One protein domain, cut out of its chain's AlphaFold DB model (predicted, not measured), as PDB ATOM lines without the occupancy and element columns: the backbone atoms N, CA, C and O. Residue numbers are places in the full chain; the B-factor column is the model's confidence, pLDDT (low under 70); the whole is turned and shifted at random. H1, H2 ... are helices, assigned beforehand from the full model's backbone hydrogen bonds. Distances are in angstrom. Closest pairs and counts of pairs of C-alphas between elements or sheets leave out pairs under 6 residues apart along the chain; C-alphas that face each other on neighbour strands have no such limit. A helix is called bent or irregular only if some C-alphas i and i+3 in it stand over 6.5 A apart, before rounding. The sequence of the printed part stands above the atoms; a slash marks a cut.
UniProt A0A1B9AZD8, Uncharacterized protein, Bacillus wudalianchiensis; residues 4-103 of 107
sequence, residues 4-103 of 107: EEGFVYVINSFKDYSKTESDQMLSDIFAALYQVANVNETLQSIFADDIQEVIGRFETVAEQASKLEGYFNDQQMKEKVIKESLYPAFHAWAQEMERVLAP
ATOM      1  N   GLU A   4     366.291 181.016 223.108       95.25
ATOM      2  CA  GLU A   4     367.722 180.864 222.804       95.25
ATOM      3  C   GLU A   4     368.594 181.070 224.054       95.25
ATOM      4  O   GLU A   4     369.416 180.222 224.401       95.25
ATOM      5  N   GLU A   5     368.373 182.167 224.784       93.75
ATOM      6  CA  GLU A   5     369.079 182.453 226.039       93.75
ATOM      7  C   GLU A   5     368.811 181.375 227.101       93.75
ATOM      8  O   GLU A   5     369.729 180.984 227.827       93.75
ATOM      9  N   GLY A   6     367.582 180.853 227.158       94.31
ATOM     10  CA  GLY A   6     367.213 179.740 228.032       94.31
ATOM     11  C   GLY A   6     367.999 178.463 227.720       94.31
ATOM     12  O   GLY A   6     368.568 177.851 228.628       94.31
ATOM     13  N   PHE A   7     368.102 178.076 226.445       95.19
ATOM     14  CA  PHE A   7     368.911 176.919 226.046       95.19
ATOM     15  C   PHE A   7     370.382 177.101 226.410       95.19
ATOM     16  O   PHE A   7     370.983 176.195 226.986       95.19
ATOM     17  N   VAL A   8     370.954 178.277 226.143       93.44
ATOM     18  CA  VAL A   8     372.343 178.588 226.513       93.44
ATOM     19  C   VAL A   8     372.543 178.491 228.029       93.44
ATOM     20  O   VAL A   8     373.562 177.957 228.477       93.44
ATOM     21  N   TYR A   9     371.578 178.950 228.831       91.69
ATOM     22  CA  TYR A   9     371.620 178.806 230.287       91.69
ATOM     23  C   TYR A   9     371.657 177.332 230.715       91.69
ATOM     24  O   TYR A   9     372.571 176.940 231.443       91.69
ATOM     25  N   VAL A  10     370.727 176.508 230.217       91.06
ATOM     26  CA  VAL A  10     370.642 175.068 230.541       91.06
ATOM     27  C   VAL A  10     371.893 174.311 230.081       91.06
ATOM     28  O   VAL A  10     372.461 173.497 230.806       91.06
ATOM     29  N   ILE A  11     372.393 174.609 228.883       92.19
ATOM     30  CA  ILE A  11     373.611 173.994 228.340       92.19
ATOM     31  C   ILE A  11     374.825 174.306 229.221       92.19
ATOM     32  O   ILE A  11     375.667 173.434 229.461       92.19
ATOM     33  N   ASN A  12     374.919 175.543 229.710       90.12
ATOM     34  CA  ASN A  12     375.993 175.963 230.600       90.12
ATOM     35  C   ASN A  12     375.836 175.404 232.018       90.12
ATOM     36  O   ASN A  12     376.854 175.153 232.667       90.12
ATOM     37  N   SER A  13     374.611 175.166 232.496       88.38
ATOM     38  CA  SER A  13     374.380 174.586 233.822       88.38
ATOM     39  C   SER A  13     374.799 173.120 233.920       88.38
ATOM     40  O   SER A  13     375.140 172.681 235.009       88.38
ATOM     41  N   PHE A  14     374.902 172.371 232.814       85.94
ATOM     42  CA  PHE A  14     375.456 171.005 232.855       85.94
ATOM     43  C   PHE A  14     376.917 170.934 233.326       85.94
ATOM     44  O   PHE A  14     377.375 169.883 233.757       85.94
ATOM     45  N   LYS A  15     377.655 172.050 233.286       81.75
ATOM     46  CA  LYS A  15     379.021 172.125 233.825       81.75
ATOM     47  C   LYS A  15     379.054 172.268 235.354       81.75
ATOM     48  O   LYS A  15     380.123 172.121 235.938       81.75
ATOM     49  N   ASP A  16     377.916 172.569 235.983       74.62
ATOM     50  CA  ASP A  16     377.781 172.790 237.424       74.62
ATOM     51  C   ASP A  16     376.452 172.211 237.943       74.62
ATOM     52  O   ASP A  16     375.414 172.873 237.992       74.62
ATOM     53  N   TYR A  17     376.516 170.943 238.355       60.47
ATOM     54  CA  TYR A  17     375.401 170.122 238.836       60.47
ATOM     55  C   TYR A  17     374.696 170.663 240.097       60.47
ATOM     56  O   TYR A  17     373.671 170.118 240.499       60.47
ATOM     57  N   SER A  18     375.213 171.726 240.727       60.88
ATOM     58  CA  SER A  18     374.579 172.379 241.881       60.88
ATOM     59  C   SER A  18     373.386 173.277 241.510       60.88
ATOM     60  O   SER A  18     372.636 173.707 242.389       60.88
ATOM     61  N   LYS A  19     373.180 173.554 240.214       61.72
ATOM     62  CA  LYS A  19     372.147 174.472 239.719       61.72
ATOM     63  C   LYS A  19     370.784 173.795 239.557       61.72
ATOM     64  O   LYS A  19     370.417 173.366 238.471       61.72
ATOM     65  N   THR A  20     369.991 173.785 240.623       61.28
ATOM     66  CA  THR A  20     368.581 173.343 240.608       61.28
ATOM     67  C   THR A  20     367.668 174.209 239.725       61.28
ATOM     68  O   THR A  20     366.598 173.766 239.316       61.28
ATOM     69  N   GLU A  21     368.094 175.425 239.376       64.88
ATOM     70  CA  GLU A  21     367.361 176.335 238.484       64.88
ATOM     71  C   GLU A  21     367.303 175.853 237.022       64.88
ATOM     72  O   GLU A  21     366.491 176.352 236.244       64.88
ATOM     73  N   SER A  22     368.134 174.877 236.626       74.25
ATOM     74  CA  SER A  22     368.161 174.378 235.245       74.25
ATOM     75  C   SER A  22     366.908 173.599 234.858       74.25
ATOM     76  O   SER A  22     366.505 173.636 233.699       74.25
ATOM     77  N   ASP A  23     366.283 172.904 235.812       82.44
ATOM     78  CA  ASP A  23     365.073 172.122 235.543       82.44
ATOM     79  C   ASP A  23     363.843 173.027 235.397       82.44
ATOM     80  O   ASP A  23     363.026 172.807 234.503       82.44
ATOM     81  N   GLN A  24     363.751 174.095 236.200       87.12
ATOM     82  CA  GLN A  24     362.719 175.121 236.019       87.12
ATOM     83  C   GLN A  24     362.890 175.829 234.672       87.12
ATOM     84  O   GLN A  24     361.932 175.938 233.914       87.12
ATOM     85  N   MET A  25     364.119 176.239 234.339       90.69
ATOM     86  CA  MET A  25     364.420 176.846 233.042       90.69
ATOM     87  C   MET A  25     364.013 175.934 231.881       90.69
ATOM     88  O   MET A  25     363.419 176.379 230.903       90.69
ATOM     89  N   LEU A  26     364.312 174.640 231.992       89.88
ATOM     90  CA  LEU A  26     363.930 173.668 230.981       89.88
ATOM     91  C   LEU A  26     362.402 173.559 230.852       89.88
ATOM     92  O   LEU A  26     361.896 173.560 229.732       89.88
ATOM     93  N   SER A  27     361.662 173.540 231.964       90.50
ATOM     94  CA  SER A  27     360.193 173.590 231.948       90.50
ATOM     95  C   SER A  27     359.661 174.841 231.238       90.50
ATOM     96  O   SER A  27     358.721 174.743 230.449       90.50
ATOM     97  N   ASP A  28     360.270 176.003 231.477       93.25
ATOM     98  CA  ASP A  28     359.868 177.266 230.850       93.25
ATOM     99  C   ASP A  28     360.115 177.240 229.332       93.25
ATOM    100  O   ASP A  28     359.273 177.694 228.555       93.25
ATOM    101  N   ILE A  29     361.226 176.635 228.891       95.19
ATOM    102  CA  ILE A  29     361.517 176.388 227.470       95.19
ATOM    103  C   ILE A  29     360.443 175.494 226.846       95.19
ATOM    104  O   ILE A  29     359.910 175.838 225.793       95.19
ATOM    105  N   PHE A  30     360.081 174.376 227.481       94.06
ATOM    106  CA  PHE A  30     359.034 173.485 226.966       94.06
ATOM    107  C   PHE A  30     357.675 174.180 226.864       94.06
ATOM    108  O   PHE A  30     356.991 174.046 225.848       94.06
ATOM    109  N   ALA A  31     357.301 174.961 227.878       94.75
ATOM    110  CA  ALA A  31     356.079 175.755 227.841       94.75
ATOM    111  C   ALA A  31     356.106 176.762 226.680       94.75
ATOM    112  O   ALA A  31     355.115 176.900 225.963       94.75
ATOM    113  N   ALA A  32     357.242 177.424 226.446       96.44
ATOM    114  CA  ALA A  32     357.404 178.350 225.332       96.44
ATOM    115  C   ALA A  32     357.332 177.644 223.966       96.44
ATOM    116  O   ALA A  32     356.647 178.136 223.072       96.44
ATOM    117  N   LEU A  33     357.956 176.471 223.807       96.38
ATOM    118  CA  LEU A  33     357.862 175.664 222.584       96.38
ATOM    119  C   LEU A  33     356.421 175.221 222.297       96.38
ATOM    120  O   LEU A  33     355.988 175.257 221.148       96.38
ATOM    121  N   TYR A  34     355.653 174.871 223.332       94.94
ATOM    122  CA  TYR A  34     354.230 174.570 223.180       94.94
ATOM    123  C   TYR A  34     353.433 175.788 222.689       94.94
ATOM    124  O   TYR A  34     352.609 175.669 221.785       94.94
ATOM    125  N   GLN A  35     353.707 176.981 223.227       96.19
ATOM    126  CA  GLN A  35     353.076 178.208 222.729       96.19
ATOM    127  C   GLN A  35     353.458 178.503 221.275       96.19
ATOM    128  O   GLN A  35     352.598 178.894 220.489       96.19
ATOM    129  N   VAL A  36     354.718 178.274 220.896       96.00
ATOM    130  CA  VAL A  36     355.172 178.412 219.507       96.00
ATOM    131  C   VAL A  36     354.421 177.453 218.582       96.00
ATOM    132  O   VAL A  36     353.972 177.892 217.528       96.00
ATOM    133  N   ALA A  37     354.211 176.193 218.980       94.69
ATOM    134  CA  ALA A  37     353.423 175.235 218.200       94.69
ATOM    135  C   ALA A  37     352.010 175.769 217.905       94.69
ATOM    136  O   ALA A  37     351.591 175.815 216.751       94.69
ATOM    137  N   ASN A  38     351.315 176.261 218.936       94.12
ATOM    138  CA  ASN A  38     349.959 176.802 218.799       94.12
ATOM    139  C   ASN A  38     349.920 178.050 217.902       94.12
ATOM    140  O   ASN A  38     349.011 178.237 217.093       94.12
ATOM    141  N   VAL A  39     350.913 178.933 218.039       93.75
ATOM    142  CA  VAL A  39     351.017 180.123 217.187       93.75
ATOM    143  C   VAL A  39     351.309 179.721 215.744       93.75
ATOM    144  O   VAL A  39     350.708 180.288 214.835       93.75
ATOM    145  N   ASN A  40     352.156 178.719 215.516       93.88
ATOM    146  CA  ASN A  40     352.483 178.223 214.182       93.88
ATOM    147  C   ASN A  40     351.248 177.707 213.430       93.88
ATOM    148  O   ASN A  40     351.113 178.019 212.249       93.88
ATOM    149  N   GLU A  41     350.305 177.033 214.098       91.00
ATOM    150  CA  GLU A  41     349.010 176.665 213.493       91.00
ATOM    151  C   GLU A  41     348.249 177.900 212.983       91.00
ATOM    152  O   GLU A  41     347.688 177.907 211.885       91.00
ATOM    153  N   THR A  42     348.281 178.991 213.751       91.19
ATOM    154  CA  THR A  42     347.666 180.259 213.336       91.19
ATOM    155  C   THR A  42     348.428 180.888 212.168       91.19
ATOM    156  O   THR A  42     347.808 181.312 211.193       91.19
ATOM    157  N   LEU A  43     349.764 180.923 212.216       90.31
ATOM    158  CA  LEU A  43     350.595 181.498 211.150       90.31
ATOM    159  C   LEU A  43     350.441 180.747 209.822       90.31
ATOM    160  O   LEU A  43     350.439 181.387 208.769       90.31
ATOM    161  N   GLN A  44     350.244 179.426 209.858       90.12
ATOM    162  CA  GLN A  44     349.960 178.621 208.665       90.12
ATOM    163  C   GLN A  44     348.695 179.084 207.933       90.12
ATOM    164  O   GLN A  44     348.646 179.013 206.709       90.12
ATOM    165  N   SER A  45     347.694 179.602 208.652       88.38
ATOM    166  CA  SER A  45     346.476 180.148 208.036       88.38
ATOM    167  C   SER A  45     346.654 181.546 207.422       88.38
ATOM    168  O   SER A  45     345.820 181.974 206.626       88.38
ATOM    169  N   ILE A  46     347.725 182.260 207.791       89.19
ATOM    170  CA  ILE A  46     347.978 183.654 207.396       89.19
ATOM    171  C   ILE A  46     348.928 183.730 206.198       89.19
ATOM    172  O   ILE A  46     348.710 184.527 205.287       89.19
ATOM    173  N   PHE A  47     349.997 182.935 206.214       88.44
ATOM    174  CA  PHE A  47     351.059 182.990 205.212       88.44
ATOM    175  C   PHE A  47     350.897 181.916 204.130       88.44
ATOM    176  O   PHE A  47     350.381 180.834 204.396       88.44
ATOM    177  N   ALA A  48     351.370 182.216 202.916       78.56
ATOM    178  CA  ALA A  48     351.419 181.300 201.773       78.56
ATOM    179  C   ALA A  48     352.872 180.926 201.411       78.56
ATOM    180  O   ALA A  48     353.817 181.574 201.870       78.56
ATOM    181  N   ASP A  49     353.026 179.899 200.568       80.25
ATOM    182  CA  ASP A  49     354.279 179.479 199.921       80.25
ATOM    183  C   ASP A  49     355.436 179.185 200.907       80.25
ATOM    184  O   ASP A  49     355.247 178.479 201.900       80.25
ATOM    185  N   ASP A  50     356.642 179.703 200.645       80.31
ATOM    186  CA  ASP A  50     357.905 179.360 201.323       80.31
ATOM    187  C   ASP A  50     357.867 179.513 202.857       80.31
ATOM    188  O   ASP A  50     358.583 178.822 203.584       80.31
ATOM    189  N   ILE A  51     357.021 180.408 203.382       89.94
ATOM    190  CA  ILE A  51     356.893 180.640 204.828       89.94
ATOM    191  C   ILE A  51     356.184 179.463 205.506       89.94
ATOM    192  O   ILE A  51     356.565 179.087 206.615       89.94
ATOM    193  N   GLN A  52     355.197 178.841 204.850       91.00
ATOM    194  CA  GLN A  52     354.513 177.669 205.407       91.00
ATOM    195  C   GLN A  52     355.470 176.491 205.579       91.00
ATOM    196  O   GLN A  52     355.375 175.776 206.576       91.00
ATOM    197  N   GLU A  53     356.417 176.317 204.651       91.75
ATOM    198  CA  GLU A  53     357.436 175.273 204.762       91.75
ATOM    199  C   GLU A  53     358.297 175.486 206.014       91.75
ATOM    200  O   GLU A  53     358.495 174.560 206.801       91.75
ATOM    201  N   VAL A  54     358.763 176.718 206.247       94.81
ATOM    202  CA  VAL A  54     359.578 177.038 207.428       94.81
ATOM    203  C   VAL A  54     358.773 176.900 208.723       94.81
ATOM    204  O   VAL A  54     359.286 176.342 209.695       94.81
ATOM    205  N   ILE A  55     357.504 177.320 208.739       95.12
ATOM    206  CA  ILE A  55     356.615 177.111 209.891       95.12
ATOM    207  C   ILE A  55     356.443 175.608 210.171       95.12
ATOM    208  O   ILE A  55     356.560 175.180 211.319       95.12
ATOM    209  N   GLY A  56     356.218 174.798 209.131       93.81
ATOM    210  CA  GLY A  56     356.035 173.347 209.239       93.81
ATOM    211  C   GLY A  56     357.256 172.609 209.795       93.81
ATOM    212  O   GLY A  56     357.104 171.660 210.558       93.81
ATOM    213  N   ARG A  57     358.476 173.093 209.522       95.56
ATOM    214  CA  ARG A  57     359.719 172.521 210.082       95.56
ATOM    215  C   ARG A  57     359.796 172.579 211.613       95.56
ATOM    216  O   ARG A  57     360.650 171.910 212.195       95.56
ATOM    217  N   PHE A  58     358.907 173.317 212.284       97.56
ATOM    218  CA  PHE A  58     358.789 173.252 213.742       97.56
ATOM    219  C   PHE A  58     358.405 171.851 214.249       97.56
ATOM    220  O   PHE A  58     358.752 171.502 215.375       97.56
ATOM    221  N   GLU A  59     357.767 171.014 213.423       96.06
ATOM    222  CA  GLU A  59     357.500 169.610 213.758       96.06
ATOM    223  C   GLU A  59     358.789 168.867 214.136       96.06
ATOM    224  O   GLU A  59     358.826 168.167 215.144       96.06
ATOM    225  N   THR A  60     359.903 169.128 213.440       97.12
ATOM    226  CA  THR A  60     361.207 168.555 213.800       97.12
ATOM    227  C   THR A  60     361.664 168.992 215.193       97.12
ATOM    228  O   THR A  60     362.256 168.188 215.914       97.12
ATOM    229  N   VAL A  61     361.386 170.235 215.607       97.81
ATOM    230  CA  VAL A  61     361.687 170.724 216.967       97.81
ATOM    231  C   VAL A  61     360.850 169.964 217.996       97.81
ATOM    232  O   VAL A  61     361.397 169.513 219.003       97.81
ATOM    233  N   ALA A  62     359.560 169.756 217.722       95.94
ATOM    234  CA  ALA A  62     358.669 168.971 218.576       95.94
ATOM    235  C   ALA A  62     359.115 167.499 218.687       95.94
ATOM    236  O   ALA A  62     359.171 166.952 219.788       95.94
ATOM    237  N   GLU A  63     359.532 166.879 217.580       96.69
ATOM    238  CA  GLU A  63     360.117 165.533 217.570       96.69
ATOM    239  C   GLU A  63     361.426 165.450 218.368       96.69
ATOM    240  O   GLU A  63     361.699 164.445 219.022       96.69
ATOM    241  N   GLN A  64     362.270 166.487 218.330       96.81
ATOM    242  CA  GLN A  64     363.482 166.501 219.154       96.81
ATOM    243  C   GLN A  64     363.150 166.701 220.635       96.81
ATOM    244  O   GLN A  64     363.847 166.161 221.493       96.81
ATOM    245  N   ALA A  65     362.096 167.459 220.935       94.56
ATOM    246  CA  ALA A  65     361.626 167.705 222.289       94.56
ATOM    247  C   ALA A  65     361.051 166.429 222.926       94.56
ATOM    248  O   ALA A  65     361.347 166.142 224.085       94.56
ATOM    249  N   SER A  66     360.317 165.613 222.160       94.00
ATOM    250  CA  SER A  66     359.747 164.350 222.652       94.00
ATOM    251  C   SER A  66     360.808 163.307 223.020       94.00
ATOM    252  O   SER A  66     360.571 162.460 223.873       94.00
ATOM    253  N   LYS A  67     362.037 163.408 222.490       94.00
ATOM    254  CA  LYS A  67     363.167 162.551 222.908       94.00
ATOM    255  C   LYS A  67     363.562 162.721 224.380       94.00
ATOM    256  O   LYS A  67     364.313 161.894 224.889       94.00
ATOM    257  N   LEU A  68     363.106 163.780 225.053       90.44
ATOM    258  CA  LEU A  68     363.297 163.976 226.496       90.44
ATOM    259  C   LEU A  68     362.211 163.299 227.342       90.44
ATOM    260  O   LEU A  68     362.388 163.167 228.556       90.44
ATOM    261  N   GLU A  69     361.112 162.842 226.735       87.25
ATOM    262  CA  GLU A  69     360.068 162.107 227.445       87.25
ATOM    263  C   GLU A  69     360.652 160.857 228.110       87.25
ATOM    264  O   GLU A  69     361.388 160.080 227.508       87.25
ATOM    265  N   GLY A  70     360.365 160.684 229.400       82.69
ATOM    266  CA  GLY A  70     360.915 159.588 230.200       82.69
ATOM    267  C   GLY A  70     362.374 159.762 230.648       82.69
ATOM    268  O   GLY A  70     362.808 159.019 231.525       82.69
ATOM    269  N   TYR A  71     363.107 160.766 230.148       85.94
ATOM    270  CA  TYR A  71     364.522 161.004 230.477       85.94
ATOM    271  C   TYR A  71     364.775 162.268 231.316       85.94
ATOM    272  O   TYR A  71     365.924 162.614 231.573       85.94
ATOM    273  N   PHE A  72     363.734 162.948 231.810       81.12
ATOM    274  CA  PHE A  72     363.880 164.184 232.603       81.12
ATOM    275  C   PHE A  72     364.748 164.036 233.863       81.12
ATOM    276  O   PHE A  72     365.441 164.982 234.242       81.12
ATOM    277  N   ASN A  73     364.736 162.855 234.486       84.12
ATOM    278  CA  ASN A  73     365.539 162.550 235.676       84.12
ATOM    279  C   ASN A  73     366.918 161.957 235.341       84.12
ATOM    280  O   ASN A  73     367.747 161.803 236.233       84.12
ATOM    281  N   ASP A  74     367.176 161.626 234.073       89.25
ATOM    282  CA  ASP A  74     368.477 161.152 233.606       89.25
ATOM    283  C   ASP A  74     369.274 162.346 233.085       89.25
ATOM    284  O   ASP A  74     369.051 162.851 231.986       89.25
ATOM    285  N   GLN A  75     370.205 162.832 233.901       86.81
ATOM    286  CA  GLN A  75     370.943 164.043 233.572       86.81
ATOM    287  C   GLN A  75     371.860 163.887 232.356       86.81
ATOM    288  O   GLN A  75     372.015 164.843 231.598       86.81
ATOM    289  N   GLN A  76     372.422 162.695 232.140       89.31
ATOM    290  CA  GLN A  76     373.296 162.432 231.002       89.31
ATOM    291  C   GLN A  76     372.487 162.405 229.703       89.31
ATOM    292  O   GLN A  76     372.878 163.026 228.714       89.31
ATOM    293  N   MET A  77     371.338 161.724 229.709       91.06
ATOM    294  CA  MET A  77     370.439 161.702 228.556       91.06
ATOM    295  C   MET A  77     369.834 163.079 228.293       91.06
ATOM    296  O   MET A  77     369.804 163.515 227.143       91.06
ATOM    297  N   LYS A  78     369.432 163.802 229.343       91.44
ATOM    298  CA  LYS A  78     368.925 165.173 229.245       91.44
ATOM    299  C   LYS A  78     369.945 166.112 228.600       91.44
ATOM    300  O   LYS A  78     369.615 166.799 227.637       91.44
ATOM    301  N   GLU A  79     371.192 166.095 229.071       92.38
ATOM    302  CA  GLU A  79     372.284 166.879 228.484       92.38
ATOM    303  C   GLU A  79     372.512 166.526 227.014       92.38
ATOM    304  O   GLU A  79     372.582 167.421 226.165       92.38
ATOM    305  N   LYS A  80     372.590 165.228 226.710       94.31
ATOM    306  CA  LYS A  80     372.822 164.732 225.357       94.31
ATOM    307  C   LYS A  80     371.727 165.186 224.396       94.31
ATOM    308  O   LYS A  80     372.027 165.783 223.367       94.31
ATOM    309  N   VAL A  81     370.461 164.945 224.733       95.00
ATOM    310  CA  VAL A  81     369.332 165.295 223.862       95.00
ATOM    311  C   VAL A  81     369.238 166.806 223.668       95.00
ATOM    312  O   VAL A  81     369.012 167.258 222.546       95.00
ATOM    313  N   ILE A  82     369.471 167.605 224.714       94.94
ATOM    314  CA  ILE A  82     369.443 169.066 224.591       94.94
ATOM    315  C   ILE A  82     370.560 169.556 223.669       94.94
ATOM    316  O   ILE A  82     370.270 170.289 222.726       94.94
ATOM    317  N   LYS A  83     371.812 169.143 223.898       95.81
ATOM    318  CA  LYS A  83     372.973 169.641 223.142       95.81
ATOM    319  C   LYS A  83     373.030 169.138 221.704       95.81
ATOM    320  O   LYS A  83     373.414 169.894 220.819       95.81
ATOM    321  N   GLU A  84     372.699 167.872 221.481       97.06
ATOM    322  CA  GLU A  84     372.906 167.208 220.188       97.06
ATOM    323  C   GLU A  84     371.646 167.190 219.316       97.06
ATOM    324  O   GLU A  84     371.742 166.913 218.124       97.06
ATOM    325  N   SER A  85     370.469 167.472 219.890       96.44
ATOM    326  CA  SER A  85     369.179 167.281 219.215       96.44
ATOM    327  C   SER A  85     368.301 168.530 219.285       96.44
ATOM    328  O   SER A  85     368.091 169.195 218.273       96.44
ATOM    329  N   LEU A  86     367.786 168.865 220.471       97.25
ATOM    330  CA  LEU A  86     366.724 169.858 220.622       97.25
ATOM    331  C   LEU A  86     367.212 171.282 220.347       97.25
ATOM    332  O   LEU A  86     366.588 171.993 219.561       97.25
ATOM    333  N   TYR A  87     368.330 171.689 220.953       97.81
ATOM    334  CA  TYR A  87     368.854 173.037 220.752       97.81
ATOM    335  C   TYR A  87     369.257 173.299 219.290       97.81
ATOM    336  O   TYR A  87     368.781 174.288 218.735       97.81
ATOM    337  N   PRO A  88     370.030 172.422 218.610       98.19
ATOM    338  CA  PRO A  88     370.343 172.613 217.194       98.19
ATOM    339  C   PRO A  88     369.105 172.712 216.292       98.19
ATOM    340  O   PRO A  88     369.073 173.556 215.398       98.19
ATOM    341  N   ALA A  89     368.079 171.885 216.533       98.25
ATOM    342  CA  ALA A  89     366.840 171.925 215.756       98.25
ATOM    343  C   ALA A  89     366.078 173.241 215.967       98.25
ATOM    344  O   ALA A  89     365.664 173.871 214.994       98.25
ATOM    345  N   PHE A  90     365.931 173.676 217.223       98.31
ATOM    346  CA  PHE A  90     365.306 174.957 217.548       98.31
ATOM    347  C   PHE A  90     366.067 176.128 216.919       98.31
ATOM    348  O   PHE A  90     365.452 176.965 216.267       98.31
ATOM    349  N   HIS A  91     367.392 176.167 217.078       98.06
ATOM    350  CA  HIS A  91     368.231 177.257 216.587       98.06
ATOM    351  C   HIS A  91     368.123 177.414 215.065       98.06
ATOM    352  O   HIS A  91     367.875 178.511 214.568       98.06
ATOM    353  N   ALA A  92     368.231 176.305 214.325       97.94
ATOM    354  CA  ALA A  92     368.105 176.313 212.870       97.94
ATOM    355  C   ALA A  92     366.717 176.792 212.415       97.94
ATOM    356  O   ALA A  92     366.608 177.617 211.508       97.94
ATOM    357  N   TRP A  93     365.651 176.311 213.061       97.81
ATOM    358  CA  TRP A  93     364.291 176.758 212.764       97.81
ATOM    359  C   TRP A  93     364.092 178.248 213.081       97.81
ATOM    360  O   TRP A  93     363.543 178.978 212.257       97.81
ATOM    361  N   ALA A  94     364.570 178.715 214.235       96.88
ATOM    362  CA  ALA A  94     364.409 180.097 214.676       96.88
ATOM    363  C   ALA A  94     365.120 181.087 213.740       96.88
ATOM    364  O   ALA A  94     364.538 182.111 213.385       96.88
ATOM    365  N   GLN A  95     366.335 180.757 213.285       96.50
ATOM    366  CA  GLN A  95     367.074 181.570 212.314       96.50
ATOM    367  C   GLN A  95     366.345 181.682 210.971       96.50
ATOM    368  O   GLN A  95     366.258 182.766 210.393       96.50
ATOM    369  N   GLU A  96     365.789 180.575 210.473       95.62
ATOM    370  CA  GLU A  96     365.014 180.601 209.233       95.62
ATOM    371  C   GLU A  96     363.704 181.376 209.399       95.62
ATOM    372  O   GLU A  96     363.358 182.166 208.523       95.62
ATOM    373  N   MET A  97     363.012 181.224 210.532       94.25
ATOM    374  CA  MET A  97     361.812 182.004 210.846       94.25
ATOM    375  C   MET A  97     362.097 183.504 210.886       94.25
ATOM    376  O   MET A  97     361.358 184.280 210.285       94.25
ATOM    377  N   GLU A  98     363.180 183.920 211.543       93.19
ATOM    378  CA  GLU A  98     363.603 185.321 211.564       93.19
ATOM    379  C   GLU A  98     363.865 185.834 210.143       93.19
ATOM    380  O   GLU A  98     363.351 186.886 209.756       93.19
ATOM    381  N   ARG A  99     364.580 185.056 209.322       93.38
ATOM    382  CA  ARG A  99     364.881 185.407 207.929       93.38
ATOM    383  C   ARG A  99     363.618 185.587 207.084       93.38
ATOM    384  O   ARG A  99     363.543 186.549 206.319       93.38
ATOM    385  N   VAL A 100     362.647 184.676 207.186       92.06
ATOM    386  CA  VAL A 100     361.429 184.732 206.356       92.06
ATOM    387  C   VAL A 100     360.393 185.730 206.870       92.06
ATOM    388  O   VAL A 100     359.620 186.258 206.071       92.06
ATOM    389  N   LEU A 101     360.389 186.035 208.173       89.88
ATOM    390  CA  LEU A 101     359.491 187.030 208.765       89.88
ATOM    391  C   LEU A 101     360.046 188.459 208.716       89.88
ATOM    392  O   LEU A 101     359.253 189.402 208.739       89.88
ATOM    393  N   ALA A 102     361.364 188.647 208.585       91.31
ATOM    394  CA  ALA A 102     362.002 189.966 208.526       91.31
ATOM    395  C   ALA A 102     361.333 190.971 207.557       91.31
ATOM    396  O   ALA A 102     361.195 192.138 207.927       91.31
ATOM    397  N   PRO A 103     360.850 190.585 206.354       89.69
ATOM    398  CA  PRO A 103     360.154 191.515 205.459       89.69
ATOM    399  C   PRO A 103     358.822 192.057 206.005       89.69
ATOM    400  O   PRO A 103     358.388 193.133 205.592       89.69
TER     401      PRO A 103
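This is residues 4 to 103 of the 107 residues of an uncharacterized protein of Bacillus wudalianchiensis (UniProt A0A1B9AZD8). An elongated bundle of helices runs along one long axis: long H2 and bent H5 stand apart, bridged by short H1 on one side and by H3 and H4, end to end, on the other. The printed part has 100 residues, five named helices, H1 to H5 in order, and no named strand: all helix. It is compact, radius of gyration of the C-alphas 14.5 A, spanning 46 by 25 by 20 A.

H1 is residues 4 to 13, from C-alpha 4 at (367.722, 180.864, 222.804). H2, residues 21 to 46, is 37.4 A long. H3 is residues 50 to 56, H4 58 to 66. H5, residues 75 to 101, assigned as one helix by its hydrogen bonds, is bent: C-alphas 84 and 87 are 7.1 A apart. Its arms are H5a, 75 to 84, and H5b, 87 to 101, 20.7 A, ending at C-alpha 101 (359.491, 187.030, 208.765).

H1 and H2, a hairpin, touch through H2's residues 22 to 29 alone, closest C-alphas Val 10 and Ser 22, 5.4 A. H4 touches H5b's residues 89 to 93 alone, closest C-alphas Val 61 and Ala 89, 5.4 A. Every O i to N i+4 pair is within hydrogen-bond range in H1, H3, H4, H5a and H5b; in H2, 19 of 22.

The printed part has no cut and no long link. Residues 17 to 21 have pLDDT under 70.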